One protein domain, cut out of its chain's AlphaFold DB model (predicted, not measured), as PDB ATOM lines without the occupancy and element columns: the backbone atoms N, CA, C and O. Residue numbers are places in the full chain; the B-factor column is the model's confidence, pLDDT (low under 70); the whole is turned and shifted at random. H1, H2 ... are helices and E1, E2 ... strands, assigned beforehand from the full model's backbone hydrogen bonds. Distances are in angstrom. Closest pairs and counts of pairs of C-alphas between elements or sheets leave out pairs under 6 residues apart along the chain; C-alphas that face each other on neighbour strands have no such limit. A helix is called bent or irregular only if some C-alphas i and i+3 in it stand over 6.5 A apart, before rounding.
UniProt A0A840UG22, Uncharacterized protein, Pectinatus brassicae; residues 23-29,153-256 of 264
ATOM      1  N   ILE A  23     -48.276  49.858 -20.611       57.66
ATOM      2  CA  ILE A  23     -49.471  50.093 -21.426       57.66
ATOM      3  C   ILE A  23     -49.509  51.600 -21.663       57.66
ATOM      4  O   ILE A  23     -49.718  52.366 -20.724       57.66
ATOM      5  N   SER A  24     -49.255  52.035 -22.892       59.66
ATOM      6  CA  SER A  24     -49.416  53.442 -23.247       59.66
ATOM      7  C   SER A  24     -50.880  53.708 -23.579       59.66
ATOM      8  O   SER A  24     -51.515  52.899 -24.262       59.66
ATOM      9  N   THR A  25     -51.411  54.839 -23.126       64.19
ATOM     10  CA  THR A  25     -52.727  55.313 -23.549       64.19
ATOM     11  C   THR A  25     -52.596  56.172 -24.803       64.19
ATOM     12  O   THR A  25     -51.603  56.872 -24.997       64.19
ATOM     13  N   GLY A  26     -53.576  56.071 -25.692       62.91
ATOM     14  CA  GLY A  26     -53.725  56.956 -26.847       62.91
ATOM     15  C   GLY A  26     -55.161  57.449 -26.955       62.91
ATOM     16  O   GLY A  26     -56.055  56.869 -26.336       62.91
ATOM     17  N   SER A  27     -55.377  58.488 -27.754       69.75
ATOM     18  CA  SER A  27     -56.716  58.919 -28.150       69.75
ATOM     19  C   SER A  27     -57.213  58.085 -29.325       69.75
ATOM     20  O   SER A  27     -56.524  57.958 -30.341       69.75
ATOM     21  N   ALA A  28     -58.405  57.511 -29.194       72.75
ATOM     22  CA  ALA A  28     -59.080  56.837 -30.293       72.75
ATOM     23  C   ALA A  28     -59.636  57.836 -31.314       72.75
ATOM     24  O   ALA A  28     -59.990  58.967 -30.987       72.75
ATOM     25  N   PHE A  29     -59.797  57.363 -32.547       81.50
ATOM     26  CA  PHE A  29     -60.629  58.030 -33.539       81.50
ATOM     27  C   PHE A  29     -62.081  58.133 -33.041       81.50
ATOM     28  O   PHE A  29     -62.613  57.177 -32.476       81.50
ATOM     29  N   ILE A 153     -57.520  54.484 -25.380       79.75
ATOM     30  CA  ILE A 153     -57.228  53.124 -25.828       79.75
ATOM     31  C   ILE A 153     -55.974  52.600 -25.153       79.75
ATOM     32  O   ILE A 153     -55.015  53.331 -24.921       79.75
ATOM     33  N   SER A 154     -55.968  51.304 -24.859       77.50
ATOM     34  CA  SER A 154     -54.792  50.630 -24.318       77.50
ATOM     35  C   SER A 154     -53.919  50.119 -25.457       77.50
ATOM     36  O   SER A 154     -54.250  49.119 -26.093       77.50
ATOM     37  N   ILE A 155     -52.779  50.760 -25.690       77.81
ATOM     38  CA  ILE A 155     -51.771  50.276 -26.631       77.81
ATOM     39  C   ILE A 155     -50.765  49.439 -25.844       77.81
ATOM     40  O   ILE A 155     -50.196  49.882 -24.845       77.81
ATOM     41  N   ARG A 156     -50.565  48.198 -26.287       83.06
ATOM     42  CA  ARG A 156     -49.604  47.275 -25.682       83.06
ATOM     43  C   ARG A 156     -48.326  47.244 -26.522       83.06
ATOM     44  O   ARG A 156     -48.429  47.181 -27.746       83.06
ATOM     45  N   PRO A 157     -47.134  47.278 -25.908       87.00
ATOM     46  CA  PRO A 157     -45.893  47.069 -26.635       87.00
ATOM     47  C   PRO A 157     -45.789  45.607 -27.082       87.00
ATOM     48  O   PRO A 157     -46.346  44.712 -26.445       87.00
ATOM     49  N   ALA A 158     -45.047  45.353 -28.162       91.38
ATOM     50  CA  ALA A 158     -44.649  43.991 -28.502       91.38
ATOM     51  C   ALA A 158     -43.749  43.405 -27.406       91.38
ATOM     52  O   ALA A 158     -42.996  44.132 -26.754       91.38
ATOM     53  N   VAL A 159     -43.807  42.089 -27.219       93.25
ATOM     54  CA  VAL A 159     -43.054  41.381 -26.177       93.25
ATOM     55  C   VAL A 159     -42.347  40.158 -26.743       93.25
ATOM     56  O   VAL A 159     -42.855  39.493 -27.643       93.25
ATOM     57  N   ILE A 160     -41.178  39.832 -26.189       93.81
ATOM     58  CA  ILE A 160     -40.530  38.539 -26.418       93.81
ATOM     59  C   ILE A 160     -41.163  37.530 -25.459       93.81
ATOM     60  O   ILE A 160     -41.066  37.689 -24.243       93.81
ATOM     61  N   LYS A 161     -41.822  36.509 -26.007       91.56
ATOM     62  CA  LYS A 161     -42.476  35.435 -25.249       91.56
ATOM     63  C   LYS A 161     -41.470  34.376 -24.822       91.56
ATOM     64  O   LYS A 161     -41.545  33.880 -23.701       91.56
ATOM     65  N   LYS A 162     -40.526  34.053 -25.710       91.31
ATOM     66  CA  LYS A 162     -39.540  32.996 -25.495       91.31
ATOM     67  C   LYS A 162     -38.262  33.259 -26.282       91.31
ATOM     68  O   LYS A 162     -38.313  33.778 -27.396       91.31
ATOM     69  N   VAL A 163     -37.125  32.877 -25.705       93.62
ATOM     70  CA  VAL A 163     -35.842  32.778 -26.408       93.62
ATOM     71  C   VAL A 163     -35.172  31.485 -25.982       93.62
ATOM     72  O   VAL A 163     -34.844  31.342 -24.806       93.62
ATOM     73  N   ASP A 164     -34.931  30.594 -26.936       93.56
ATOM     74  CA  ASP A 164     -34.220  29.338 -26.712       93.56
ATOM     75  C   ASP A 164     -33.020  29.226 -27.651       93.56
ATOM     76  O   ASP A 164     -33.006  29.798 -28.743       93.56
ATOM     77  N   HIS A 165     -32.021  28.449 -27.238       92.31
ATOM     78  CA  HIS A 165     -30.883  28.087 -28.072       92.31
ATOM     79  C   HIS A 165     -30.658  26.578 -27.992       92.31
ATOM     80  O   HIS A 165     -30.352  26.049 -26.921       92.31
ATOM     81  N   ILE A 166     -30.821  25.889 -29.121       89.00
ATOM     82  CA  ILE A 166     -30.658  24.438 -29.233       89.00
ATOM     83  C   ILE A 166     -29.658  24.155 -30.355       89.00
ATOM     84  O   ILE A 166     -29.883  24.472 -31.523       89.00
ATOM     85  N   GLY A 167     -28.519  23.557 -30.002       87.81
ATOM     86  CA  GLY A 167     -27.444  23.281 -30.955       87.81
ATOM     87  C   GLY A 167     -26.834  24.565 -31.524       87.81
ATOM     88  O   GLY A 167     -26.099  25.255 -30.824       87.81
ATOM     89  N   LYS A 168     -27.101  24.845 -32.806       88.50
ATOM     90  CA  LYS A 168     -26.651  26.054 -33.528       88.50
ATOM     91  C   LYS A 168     -27.810  26.979 -33.921       88.50
ATOM     92  O   LYS A 168     -27.620  27.864 -34.756       88.50
ATOM     93  N   VAL A 169     -29.002  26.732 -33.377       92.25
ATOM     94  CA  VAL A 169     -30.242  27.416 -33.750       92.25
ATOM     95  C   VAL A 169     -30.787  28.178 -32.555       92.25
ATOM     96  O   VAL A 169     -30.941  27.630 -31.463       92.25
ATOM     97  N   TRP A 170     -31.084  29.451 -32.784       93.81
ATOM     98  CA  TRP A 170     -31.810  30.316 -31.870       93.81
ATOM     99  C   TRP A 170     -33.273  30.369 -32.269       93.81
ATOM    100  O   TRP A 170     -33.590  30.684 -33.410       93.81
ATOM    101  N   THR A 171     -34.166  30.131 -31.320       92.81
ATOM    102  CA  THR A 171     -35.603  30.324 -31.499       92.81
ATOM    103  C   THR A 171     -36.027  31.564 -30.732       92.81
ATOM    104  O   THR A 171     -35.830  31.639 -29.519       92.81
ATOM    105  N   ILE A 172     -36.631  32.530 -31.420       92.56
ATOM    106  CA  ILE A 172     -37.200  33.738 -30.819       92.56
ATOM    107  C   ILE A 172     -38.701  33.740 -31.088       92.56
ATOM    108  O   ILE A 172     -39.135  33.794 -32.238       92.56
ATOM    109  N   GLU A 173     -39.495  33.702 -30.025       92.00
ATOM    110  CA  GLU A 173     -40.945  33.859 -30.087       92.00
ATOM    111  C   GLU A 173     -41.323  35.248 -29.577       92.00
ATOM    112  O   GLU A 173     -40.909  35.657 -28.487       92.00
ATOM    113  N   ALA A 174     -42.108  35.981 -30.359       91.94
ATOM    114  CA  ALA A 174     -42.549  37.326 -30.033       91.94
ATOM    115  C   ALA A 174     -44.040  37.495 -30.301       91.94
ATOM    116  O   ALA A 174     -44.585  36.933 -31.246       91.94
ATOM    117  N   GLU A 175     -44.685  38.322 -29.493       92.69
ATOM    118  CA  GLU A 175     -46.089  38.683 -29.638       92.69
ATOM    119  C   GLU A 175     -46.178  40.187 -29.876       92.69
ATOM    120  O   GLU A 175     -45.768  40.993 -29.039       92.69
ATOM    121  N   GLY A 176     -46.676  40.559 -31.050       92.19
ATOM    122  CA  GLY A 176     -46.935  41.939 -31.425       92.19
ATOM    123  C   GLY A 176     -48.399  42.308 -31.255       92.19
ATOM    124  O   GLY A 176     -49.294  41.465 -31.348       92.19
ATOM    125  N   TYR A 177     -48.631  43.596 -31.035       92.69
ATOM    126  CA  TYR A 177     -49.947  44.168 -30.790       92.69
ATOM    127  C   TYR A 177     -50.193  45.303 -31.776       92.69
ATOM    128  O   TYR A 177     -49.316  46.129 -32.024       92.69
ATOM    129  N   GLY A 178     -51.390  45.334 -32.344       91.94
ATOM    130  CA  GLY A 178     -51.844  46.369 -33.256       91.94
ATOM    131  C   GLY A 178     -53.235  46.826 -32.858       91.94
ATOM    132  O   GLY A 178     -54.066  46.025 -32.428       91.94
ATOM    133  N   TYR A 179     -53.478  48.120 -32.994       91.69
ATOM    134  CA  TYR A 179     -54.799  48.697 -32.832       91.69
ATOM    135  C   TYR A 179     -55.034  49.713 -33.940       91.69
ATOM    136  O   TYR A 179     -54.158  50.528 -34.233       91.69
ATOM    137  N   TYR A 180     -56.217  49.653 -34.540       90.88
ATOM    138  CA  TYR A 180     -56.632  50.594 -35.564       90.88
ATOM    139  C   TYR A 180     -58.129  50.879 -35.443       90.88
ATOM    140  O   TYR A 180     -58.939  49.953 -35.409       90.88
ATOM    141  N   GLU A 181     -58.495  52.156 -35.379       89.94
ATOM    142  CA  GLU A 181     -59.879  52.631 -35.335       89.94
ATOM    143  C   GLU A 181     -60.082  53.705 -36.400       89.94
ATOM    144  O   GLU A 181     -59.268  54.615 -36.549       89.94
ATOM    145  N   SER A 182     -61.152  53.548 -37.176       89.50
ATOM    146  CA  SER A 182     -61.546  54.451 -38.255       89.50
ATOM    147  C   SER A 182     -62.999  54.182 -38.665       89.50
ATOM    148  O   SER A 182     -63.629  53.227 -38.198       89.50
ATOM    149  N   ALA A 183     -63.521  55.010 -39.573       89.06
ATOM    150  CA  ALA A 183     -64.816  54.799 -40.226       89.06
ATOM    151  C   ALA A 183     -64.793  53.699 -41.310       89.06
ATOM    152  O   ALA A 183     -65.828  53.416 -41.907       89.06
ATOM    153  N   ASP A 184     -63.633  53.091 -41.583       91.19
ATOM    154  CA  ASP A 184     -63.524  51.992 -42.543       91.19
ATOM    155  C   ASP A 184     -64.303  50.753 -42.068       91.19
ATOM    156  O   ASP A 184     -64.619  50.588 -40.880       91.19
ATOM    157  N   ASN A 185     -64.551  49.832 -43.002       91.25
ATOM    158  CA  ASN A 185     -65.105  48.525 -42.670       91.25
ATOM    159  C   ASN A 185     -64.163  47.714 -41.756       91.25
ATOM    160  O   ASN A 185     -62.947  47.912 -41.706       91.25
ATOM    161  N   ILE A 186     -64.751  46.796 -41.001       88.94
ATOM    162  CA  ILE A 186     -64.091  45.963 -40.003       88.94
ATOM    163  C   ILE A 186     -62.960  45.139 -40.627       88.94
ATOM    164  O   ILE A 186     -61.892  45.058 -40.028       88.94
ATOM    165  N   ASP A 187     -63.133  44.616 -41.842       89.06
ATOM    166  CA  ASP A 187     -62.118  43.796 -42.518       89.06
ATOM    167  C   ASP A 187     -60.854  44.592 -42.863       89.06
ATOM    168  O   ASP A 187     -59.725  44.145 -42.627       89.06
ATOM    169  N   ARG A 188     -61.022  45.819 -43.367       92.00
ATOM    170  CA  ARG A 188     -59.910  46.741 -43.609       92.00
ATOM    171  C   ARG A 188     -59.232  47.102 -42.299       92.00
ATOM    172  O   ARG A 188     -58.005  47.077 -42.229       92.00
ATOM    173  N   LYS A 189     -60.006  47.368 -41.245       91.69
ATOM    174  CA  LYS A 189     -59.446  47.674 -39.925       91.69
ATOM    175  C   LYS A 189     -58.657  46.507 -39.344       91.69
ATOM    176  O   LYS A 189     -57.555  46.712 -38.842       91.69
ATOM    177  N   ALA A 190     -59.175  45.290 -39.480       90.69
ATOM    178  CA  ALA A 190     -58.496  44.066 -39.084       90.69
ATOM    179  C   ALA A 190     -57.198  43.862 -39.865       90.69
ATOM    180  O   ALA A 190     -56.175  43.557 -39.259       90.69
ATOM    181  N   THR A 191     -57.206  44.116 -41.174       91.06
ATOM    182  CA  THR A 191     -56.007  44.032 -42.020       91.06
ATOM    183  C   THR A 191     -54.929  45.019 -41.568       91.06
ATOM    184  O   THR A 191     -53.774  44.642 -41.376       91.06
ATOM    185  N   VAL A 192     -55.299  46.284 -41.336       92.44
ATOM    186  CA  VAL A 192     -54.354  47.314 -40.879       92.44
ATOM    187  C   VAL A 192     -53.824  46.992 -39.479       92.44
ATOM    188  O   VAL A 192     -52.609  46.992 -39.276       92.44
ATOM    189  N   ALA A 193     -54.699  46.646 -38.531       92.44
ATOM    190  CA  ALA A 193     -54.294  46.263 -37.180       92.44
ATOM    191  C   ALA A 193     -53.387  45.018 -37.187       92.44
ATOM    192  O   ALA A 193     -52.394  44.979 -36.460       92.44
ATOM    193  N   ALA A 194     -53.663  44.032 -38.046       91.75
ATOM    194  CA  ALA A 194     -52.825  42.849 -38.214       91.75
ATOM    195  C   ALA A 194     -51.431  43.195 -38.754       91.75
ATOM    196  O   ALA A 194     -50.438  42.684 -38.234       91.75
ATOM    197  N   HIS A 195     -51.332  44.093 -39.740       91.12
ATOM    198  CA  HIS A 195     -50.043  44.584 -40.239       91.12
ATOM    199  C   HIS A 195     -49.263  45.355 -39.166       91.12
ATOM    200  O   HIS A 195     -48.052  45.169 -39.037       91.12
ATOM    201  N   MET A 196     -49.937  46.181 -38.358       92.38
ATOM    202  CA  MET A 196     -49.308  46.883 -37.233       92.38
ATOM    203  C   MET A 196     -48.768  45.899 -36.189       92.38
ATOM    204  O   MET A 196     -47.608  46.008 -35.796       92.38
ATOM    205  N   ALA A 197     -49.571  44.902 -35.799       92.50
ATOM    206  CA  ALA A 197     -49.164  43.853 -34.866       92.50
ATOM    207  C   ALA A 197     -47.966  43.059 -35.401       92.50
ATOM    208  O   ALA A 197     -46.989  42.841 -34.687       92.50
ATOM    209  N   GLN A 198     -48.011  42.673 -36.678       90.31
ATOM    210  CA  GLN A 198     -46.930  41.953 -37.340       90.31
ATOM    211  C   GLN A 198     -45.631  42.758 -37.342       90.31
ATOM    212  O   GLN A 198     -44.584  42.244 -36.955       90.31
ATOM    213  N   LYS A 199     -45.704  44.027 -37.748       90.94
ATOM    214  CA  LYS A 199     -44.546  44.918 -37.768       90.94
ATOM    215  C   LYS A 199     -43.944  45.068 -36.373       90.94
ATOM    216  O   LYS A 199     -42.737  44.928 -36.224       90.94
ATOM    217  N   ALA A 200     -44.775  45.276 -35.352       92.19
ATOM    218  CA  ALA A 200     -44.312  45.394 -33.973       92.19
ATOM    219  C   ALA A 200     -43.595  44.117 -33.493       92.19
ATOM    220  O   ALA A 200     -42.554  44.201 -32.837       92.19
ATOM    221  N   ALA A 201     -44.108  42.938 -33.861       91.69
ATOM    222  CA  ALA A 201     -43.459  41.661 -33.579       91.69
ATOM    223  C   ALA A 201     -42.105  41.530 -34.309       91.69
ATOM    224  O   ALA A 201     -41.108  41.130 -33.708       91.69
ATOM    225  N   PHE A 202     -42.033  41.918 -35.586       91.31
ATOM    226  CA  PHE A 202     -40.781  41.907 -36.350       91.31
ATOM    227  C   PHE A 202     -39.732  42.843 -35.762       91.31
ATOM    228  O   PHE A 202     -38.584  42.437 -35.590       91.31
ATOM    229  N   ASP A 203     -40.123  44.062 -35.403       91.88
ATOM    230  CA  ASP A 203     -39.211  45.063 -34.856       91.88
ATOM    231  C   ASP A 203     -38.564  44.568 -33.550       91.88
ATOM    232  O   ASP A 203     -37.352  44.722 -33.360       91.88
ATOM    233  N   ILE A 204     -39.331  43.909 -32.669       93.81
ATOM    234  CA  ILE A 204     -38.777  43.362 -31.424       93.81
ATOM    235  C   ILE A 204     -37.917  42.109 -31.655       93.81
ATOM    236  O   ILE A 204     -36.893  41.961 -30.986       93.81
ATOM    237  N   VAL A 205     -38.246  41.255 -32.633       92.19
ATOM    238  CA  VAL A 205     -37.383  40.122 -33.021       92.19
ATOM    239  C   VAL A 205     -36.060  40.615 -33.597       92.19
ATOM    240  O   VAL A 205     -35.008  40.149 -33.170       92.19
ATOM    241  N   ILE A 206     -36.085  41.587 -34.513       93.00
ATOM    242  CA  ILE A 206     -34.877  42.189 -35.095       93.00
ATOM    243  C   ILE A 206     -34.011  42.790 -33.989       93.00
ATOM    244  O   ILE A 206     -32.804  42.550 -33.937       93.00
ATOM    245  N   LYS A 207     -34.626  43.546 -33.069       93.31
ATOM    246  CA  LYS A 207     -33.930  44.094 -31.904       93.31
ATOM    247  C   LYS A 207     -33.269  42.978 -31.092       93.31
ATOM    248  O   LYS A 207     -32.087  43.088 -30.768       93.31
ATOM    249  N   LYS A 208     -33.990  41.888 -30.824       94.06
ATOM    250  CA  LYS A 208     -33.471  40.752 -30.060       94.06
ATOM    251  C   LYS A 208     -32.339  40.017 -30.779       94.06
ATOM    252  O   LYS A 208     -31.350  39.669 -30.145       94.06
ATOM    253  N   ALA A 209     -32.434  39.838 -32.093       92.31
ATOM    254  CA  ALA A 209     -31.386  39.222 -32.903       92.31
ATOM    255  C   ALA A 209     -30.089  40.055 -32.903       92.31
ATOM    256  O   ALA A 209     -28.997  39.491 -32.818       92.31
ATOM    257  N   VAL A 210     -30.195  41.391 -32.923       93.12
ATOM    258  CA  VAL A 210     -29.042  42.295 -32.748       93.12
ATOM    259  C   VAL A 210     -28.452  42.174 -31.339       93.12
ATOM    260  O   VAL A 210     -27.236  42.065 -31.199       93.12
ATOM    261  N   GLU A 211     -29.288  42.160 -30.294       93.25
ATOM    262  CA  GLU A 211     -28.841  41.983 -28.899       93.25
ATOM    263  C   GLU A 211     -28.070  40.668 -28.700       93.25
ATOM    264  O   GLU A 211     -27.051  40.640 -28.011       93.25
ATOM    265  N   LEU A 212     -28.531  39.592 -29.342       91.44
ATOM    266  CA  LEU A 212     -27.899  38.271 -29.325       91.44
ATOM    267  C   LEU A 212     -26.696  38.157 -30.277       91.44
ATOM    268  O   LEU A 212     -26.066  37.105 -30.334       91.44
ATOM    269  N   LYS A 213     -26.353  39.232 -31.004       92.19
ATOM    270  CA  LYS A 213     -25.271  39.283 -32.004       92.19
ATOM    271  C   LYS A 213     -25.430  38.274 -33.149       92.19
ATOM    272  O   LYS A 213     -24.442  37.928 -33.791       92.19
ATOM    273  N   LEU A 214     -26.659  37.837 -33.426       89.75
ATOM    274  CA  LEU A 214     -26.984  36.973 -34.568       89.75
ATOM    275  C   LEU A 214     -26.932  37.757 -35.880       89.75
ATOM    276  O   LEU A 214     -26.583  37.219 -36.922       89.75
ATOM    277  N   ILE A 215     -27.245  39.052 -35.809       90.94
ATOM    278  CA  ILE A 215     -27.138  39.993 -36.923       90.94
ATOM    279  C   ILE A 215     -26.443  41.279 -36.474       90.94
ATOM    280  O   ILE A 215     -26.510  41.675 -35.307       90.94
ATOM    281  N   LYS A 216     -25.782  41.961 -37.412       88.06
ATOM    282  CA  LYS A 216     -25.172  43.276 -37.167       88.06
ATOM    283  C   LYS A 216     -26.234  44.387 -37.206       88.06
ATOM    284  O   LYS A 216     -27.173  44.275 -37.996       88.06
ATOM    285  N   PRO A 217     -26.080  45.484 -36.436       85.88
ATOM    286  CA  PRO A 217     -27.008  46.620 -36.467       85.88
ATOM    287  C   PRO A 217     -27.252  47.211 -37.863       85.88
ATOM    288  O   PRO A 217     -28.371  47.639 -38.142       85.88
ATOM    289  N   ASP A 218     -26.240  47.193 -38.730       85.88
ATOM    290  CA  ASP A 218     -26.317  47.754 -40.086       85.88
ATOM    291  C   ASP A 218     -27.017  46.813 -41.083       85.88
ATOM    292  O   ASP A 218     -27.539  47.264 -42.099       85.88
ATOM    293  N   ASN A 219     -27.143  45.521 -40.749       80.88
ATOM    294  CA  ASN A 219     -27.767  44.494 -41.596       80.88
ATOM    295  C   ASN A 219     -29.250  44.252 -41.254       80.88
ATOM    296  O   ASN A 219     -29.838  43.250 -41.658       80.88
ATOM    297  N   LYS A 220     -29.891  45.152 -40.495       83.50
ATOM    298  CA  LYS A 220     -31.302  44.997 -40.089       83.50
ATOM    299  C   LYS A 220     -32.252  44.844 -41.279       83.50
ATOM    300  O   LYS A 220     -33.178  44.045 -41.202       83.50
ATOM    301  N   LYS A 221     -32.025  45.593 -42.365       81.69
ATOM    302  CA  LYS A 221     -32.877  45.549 -43.567       81.69
ATOM    303  C   LYS A 221     -32.808  44.192 -44.271       81.69
ATOM    304  O   LYS A 221     -33.849  43.669 -44.664       81.69
ATOM    305  N   ASP A 222     -31.614  43.614 -44.349       82.62
ATOM    306  CA  ASP A 222     -31.379  42.319 -44.993       82.62
ATOM    307  C   ASP A 222     -32.019  41.173 -44.204       82.62
ATOM    308  O   ASP A 222     -32.467  40.193 -44.789       82.62
ATOM    309  N   PHE A 223     -32.131  41.315 -42.880       85.25
ATOM    310  CA  PHE A 223     -32.872  40.374 -42.036       85.25
ATOM    311  C   PHE A 223     -34.393  40.614 -42.067       85.25
ATOM    312  O   PHE A 223     -35.185  39.678 -41.955       85.25
ATOM    313  N   GLN A 224     -34.826  41.865 -42.241       85.25
ATOM    314  CA  GLN A 224     -36.241  42.240 -42.242       85.25
ATOM    315  C   GLN A 224     -37.001  41.710 -43.466       85.25
ATOM    316  O   GLN A 224     -38.149  41.294 -43.321       85.25
ATOM    317  N   GLN A 225     -36.396  41.714 -44.660       82.56
ATOM    318  CA  GLN A 225     -37.083  41.257 -45.877       82.56
ATOM    319  C   GLN A 225     -37.466  39.762 -45.833       82.56
ATOM    320  O   GLN A 225     -38.645  39.466 -46.039       82.56
ATOM    321  N   PRO A 226     -36.557  38.822 -45.499       82.12
ATOM    322  CA  PRO A 226     -36.909  37.410 -45.339       82.12
ATOM    323  C   PRO A 226     -37.930  37.166 -44.222       82.12
ATOM    324  O   PRO A 226     -38.765  36.273 -44.323       82.12
ATOM    325  N   LEU A 227     -37.901  37.973 -43.159       82.12
ATOM    326  CA  LEU A 227     -38.870  37.879 -42.069       82.12
ATOM    327  C   LEU A 227     -40.289  38.294 -42.511       82.12
ATOM    328  O   LEU A 227     -41.278  37.706 -42.066       82.12
ATOM    329  N   ALA A 228     -40.386  39.282 -43.407       78.06
ATOM    330  CA  ALA A 228     -41.648  39.850 -43.878       78.06
ATOM    331  C   ALA A 228     -42.445  38.937 -44.821       78.06
ATOM    332  O   ALA A 228     -43.669  39.043 -44.861       78.06
ATOM    333  N   VAL A 229     -41.778  38.036 -45.547       74.62
ATOM    334  CA  VAL A 229     -42.417  37.121 -46.516       74.62
ATOM    335  C   VAL A 229     -42.967  35.835 -45.890       74.62
ATOM    336  O   VAL A 229     -43.602  35.042 -46.576       74.62
ATOM    337  N   LYS A 230     -42.742  35.611 -44.590       70.44
ATOM    338  CA  LYS A 230     -43.187  34.392 -43.903       70.44
ATOM    339  C   LYS A 230     -44.705  34.358 -43.677       70.44
ATOM    340  O   LYS A 230     -45.310  35.354 -43.271       70.44
ATOM    341  N   ASN A 231     -45.307  33.181 -43.878       55.72
ATOM    342  CA  ASN A 231     -46.715  32.914 -43.583       55.72
ATOM    343  C   ASN A 231     -46.907  32.705 -42.075       55.72
ATOM    344  O   ASN A 231     -46.733  31.621 -41.533       55.72
ATOM    345  N   HIS A 232     -47.276  33.769 -41.369       61.84
ATOM    346  CA  HIS A 232     -47.491  33.718 -39.921       61.84
ATOM    347  C   HIS A 232     -48.951  33.362 -39.618       61.84
ATOM    348  O   HIS A 232     -49.837  34.204 -39.794       61.84
ATOM    349  N   GLN A 233     -49.186  32.122 -39.178       53.75
ATOM    350  CA  GLN A 233     -50.506  31.470 -39.176       53.75
ATOM    351  C   GLN A 233     -51.417  31.778 -37.975       53.75
ATOM    352  O   GLN A 233     -52.533  31.265 -37.917       53.75
ATOM    353  N   SER A 234     -50.999  32.602 -37.010       65.94
ATOM    354  CA  SER A 234     -51.828  32.870 -35.828       65.94
ATOM    355  C   SER A 234     -51.997  34.353 -35.540       65.94
ATOM    356  O   SER A 234     -51.058  35.146 -35.605       65.94
ATOM    357  N   GLY A 235     -53.226  34.728 -35.204       78.31
ATOM    358  CA  GLY A 235     -53.543  36.045 -34.695       78.31
ATOM    359  C   GLY A 235     -54.899  36.040 -34.013       78.31
ATOM    360  O   GLY A 235     -55.817  35.355 -34.461       78.31
ATOM    361  N   VAL A 236     -55.020  36.779 -32.913       84.44
ATOM    362  CA  VAL A 236     -56.305  36.967 -32.237       84.44
ATOM    363  C   VAL A 236     -56.832  38.340 -32.601       84.44
ATOM    364  O   VAL A 236     -56.206  39.362 -32.306       84.44
ATOM    365  N   TYR A 237     -57.995  38.325 -33.235       86.06
ATOM    366  CA  TYR A 237     -58.760  39.489 -33.642       86.06
ATOM    367  C   TYR A 237     -59.831  39.808 -32.591       86.06
ATOM    368  O   TYR A 237     -60.562  38.918 -32.150       86.06
ATOM    369  N   LYS A 238     -59.924  41.079 -32.186       87.19
ATOM    370  CA  LYS A 238     -60.920  41.565 -31.227       87.19
ATOM    371  C   LYS A 238     -61.459  42.937 -31.666       87.19
ATOM    372  O   LYS A 238     -60.800  43.949 -31.408       87.19
ATOM    373  N   PRO A 239     -62.640  43.003 -32.303       85.25
ATOM    374  CA  PRO A 239     -63.289  44.272 -32.604       85.25
ATOM    375  C   PRO A 239     -63.883  44.869 -31.333       85.25
ATOM    376  O   PRO A 239     -64.362  44.130 -30.478       85.25
ATOM    377  N   SER A 240     -63.848  46.188 -31.192       83.56
ATOM    378  CA  SER A 240     -64.475  46.894 -30.074       83.56
ATOM    379  C   SER A 240     -64.818  48.324 -30.490       83.56
ATOM    380  O   SER A 240     -63.935  49.128 -30.797       83.56
ATOM    381  N   GLY A 241     -66.110  48.643 -30.541       85.88
ATOM    382  CA  GLY A 241     -66.602  49.897 -31.101       85.88
ATOM    383  C   GLY A 241     -66.320  49.981 -32.602       85.88
ATOM    384  O   GLY A 241     -66.593  49.038 -33.346       85.88
ATOM    385  N   CYS A 242     -65.735  51.096 -33.042       87.94
ATOM    386  CA  CYS A 242     -65.204  51.237 -34.398       87.94
ATOM    387  C   CYS A 242     -63.730  50.821 -34.516       87.94
ATOM    388  O   CYS A 242     -63.167  50.922 -35.608       87.94
ATOM    389  N   GLY A 243     -63.107  50.357 -33.430       89.75
ATOM    390  CA  GLY A 243     -61.717  49.925 -33.388       89.75
ATOM    391  C   GLY A 243     -61.541  48.419 -33.508       89.75
ATOM    392  O   GLY A 243     -62.439  47.627 -33.219       89.75
ATOM    393  N   VAL A 244     -60.340  48.015 -33.908       90.25
ATOM    394  CA  VAL A 244     -59.909  46.620 -33.929       90.25
ATOM    395  C   VAL A 244     -58.584  46.496 -33.201       90.25
ATOM    396  O   VAL A 244     -57.604  47.137 -33.571       90.25
ATOM    397  N   TYR A 245     -58.558  45.622 -32.198       90.81
ATOM    398  CA  TYR A 245     -57.330  45.109 -31.612       90.81
ATOM    399  C   TYR A 245     -56.930  43.822 -32.327       90.81
ATOM    400  O   TYR A 245     -57.761  42.947 -32.584       90.81
ATOM    401  N   PHE A 246     -55.640  43.686 -32.604       92.12
ATOM    402  CA  PHE A 246     -55.063  42.490 -33.188       92.12
ATOM    403  C   PHE A 246     -53.797  42.111 -32.430       92.12
ATOM    404  O   PHE A 246     -52.945  42.954 -32.150       92.12
ATOM    405  N   THR A 247     -53.667  40.832 -32.102       91.88
ATOM    406  CA  THR A 247     -52.427  40.272 -31.555       91.88
ATOM    407  C   THR A 247     -51.886  39.242 -32.519       91.88
ATOM    408  O   THR A 247     -52.661  38.497 -33.119       91.88
ATOM    409  N   LYS A 248     -50.569  39.219 -32.705       90.50
ATOM    410  CA  LYS A 248     -49.913  38.301 -33.631       90.50
ATOM    411  C   LYS A 248     -48.673  37.724 -32.982       90.50
ATOM    412  O   LYS A 248     -47.760  38.473 -32.638       90.50
ATOM    413  N   THR A 249     -48.647  36.404 -32.844       90.56
ATOM    414  CA  THR A 249     -47.462  35.694 -32.371       90.56
ATOM    415  C   THR A 249     -46.664  35.220 -33.571       90.56
ATOM    416  O   THR A 249     -47.215  34.646 -34.511       90.56
ATOM    417  N   ILE A 250     -45.366  35.487 -33.541       88.50
ATOM    418  CA  ILE A 250     -44.402  35.002 -34.518       88.50
ATOM    419  C   ILE A 250     -43.352  34.175 -33.790       88.50
ATOM    420  O   ILE A 250     -42.920  34.523 -32.690       88.50
ATOM    421  N   LYS A 251     -42.921  33.096 -34.429       89.75
ATOM    422  CA  LYS A 251     -41.782  32.287 -34.011       89.75
ATOM    423  C   LYS A 251     -40.770  32.332 -35.147       89.75
ATOM    424  O   LYS A 251     -41.147  32.190 -36.307       89.75
ATOM    425  N   VAL A 252     -39.515  32.604 -34.816       89.50
ATOM    426  CA  VAL A 252     -38.438  32.734 -35.795       89.50
ATOM    427  C   VAL A 252     -37.259  31.898 -35.338       89.50
ATOM    428  O   VAL A 252     -36.727  32.125 -34.250       89.50
ATOM    429  N   GLU A 253     -36.842  30.959 -36.175       91.38
ATOM    430  CA  GLU A 253     -35.605  30.209 -35.989       91.38
ATOM    431  C   GLU A 253     -34.467  30.850 -36.790       91.38
ATOM    432  O   GLU A 253     -34.641  31.204 -37.955       91.38
ATOM    433  N   ILE A 254     -33.313  31.054 -36.155       91.06
ATOM    434  CA  ILE A 254     -32.162  31.783 -36.699       91.06
ATOM    435  C   ILE A 254     -30.900  30.953 -36.463       91.06
ATOM    436  O   ILE A 254     -30.640  30.524 -35.338       91.06
ATOM    437  N   ASP A 255     -30.099  30.734 -37.501       90.69
ATOM    438  CA  ASP A 255     -28.810  30.054 -37.368       90.69
ATOM    439  C   ASP A 255     -27.706  30.970 -36.810       90.69
ATOM    440  O   ASP A 255     -27.858  32.183 -36.653       90.69
ATOM    441  N   ALA A 256     -26.544  30.381 -36.537       84.69
ATOM    442  CA  ALA A 256     -25.366  31.110 -36.066       84.69
ATOM    443  C   ALA A 256     -24.832  32.176 -37.050       84.69
ATOM    444  O   ALA A 256     -24.039  33.023 -36.643       84.69
TER     445      ALA A 256
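Overview. This is residues 23 to 29 and 153 to 256 of the 264 residues of an uncharacterized protein of Pectinatus brassicae (UniProt A0A840UG22). A long antiparallel sheet of four strands, curled like part of a barrel, wraps round one long helix, H1. A shorter helix, H2, folds back beside the last part of H1, and a small two-stranded sheet of E1 and E2 lies off the main body, with E2 near E4. The printed part has 111 residues, with two named helices and six named strands in the order E1 E2 E3 E4 H1 H2 E5 E6; the large sheet's order is E3 E4 E6 E5. The class is mixed, helices and strands. The whole is compact, with a radius of gyration of the C-alphas of 15.2 A, but elongated, spanning 47 by 27 by 25 A.

Arrangement. The twisted large sheet has inner strands E4, residues 169 to 181, and E6, residues 243 to 255, antiparallel at 165 degrees, with N 176 and O 248 2.8 A apart. The edge strand E3, residues 159 to 166, forms a hairpin with E4; N 164 and O 171 are 2.9 A apart. The other edge strand, E5, residues 235 to 240, forms a hairpin with E6; N 238 and O 245 are 2.9 A apart. H1, residues 186 to 211, is on one face of this sheet, in two layers, helix and sheet, and the sheet curls round it. The closest C-alphas of H1 and E4 are those of Ala 197 and Gly 178, 4.0 A apart; those of H1 and E6 are Ala 194 and Phe 246, 5.5 A apart. H2, residues 217 to 228, is not on the sheet. H1 and H2 form a helical hairpin and touch, through residues 202 to 210 of H1 alone, with the C-alphas of Val 210 and Pro 217 closest at 6.1 A; they run opposite ways at a steep tilt of 39 degrees. E4, H1, H2 and E5 make a split strand-helix-strand unit, two strands running the same way with E6 between them and helices joining them, its crossover right-handed. E1, residues 24 to 27, and E2, residues 153 to 155, are antiparallel neighbours, with N 155 and O 24 2.9 A apart. The closest C-alphas of E2 and E4 are those of Ile 155 and Tyr 179, 7.1 A apart. Every O i to N i+4 pair is within hydrogen-bond range in H1, and 5 of 8 in H2.

Along the chain. E4 runs 38.9 A from C-alpha 169 at (-30.242, 27.416, -33.750), and E6 runs 38.6 A to C-alpha 255 at (-28.810, 30.054, -37.368). E3 measures 21.2 A and E5 16.1 A. H1 runs 37.2 A from C-alpha 186 at (-64.091, 45.963, -40.003). H2 measures 17.8 A and is irregular, with C-alphas 218 and 221 7.7 A apart. E1 and E2 are short, at 10.4 A and 6.2 A.

Size, cuts and confidence. The C-alphas farthest apart, of Gly 167 and Ala 183, are 49.8 A apart. Residues 30 to 152 are not printed, and C-alphas 29 and 153 are 9.8 A apart across this cut. Of the links printed whole, none is long. Mean pLDDT of the printed part is 86.5; residues 23 to 27 and 231 to 234 are under 70.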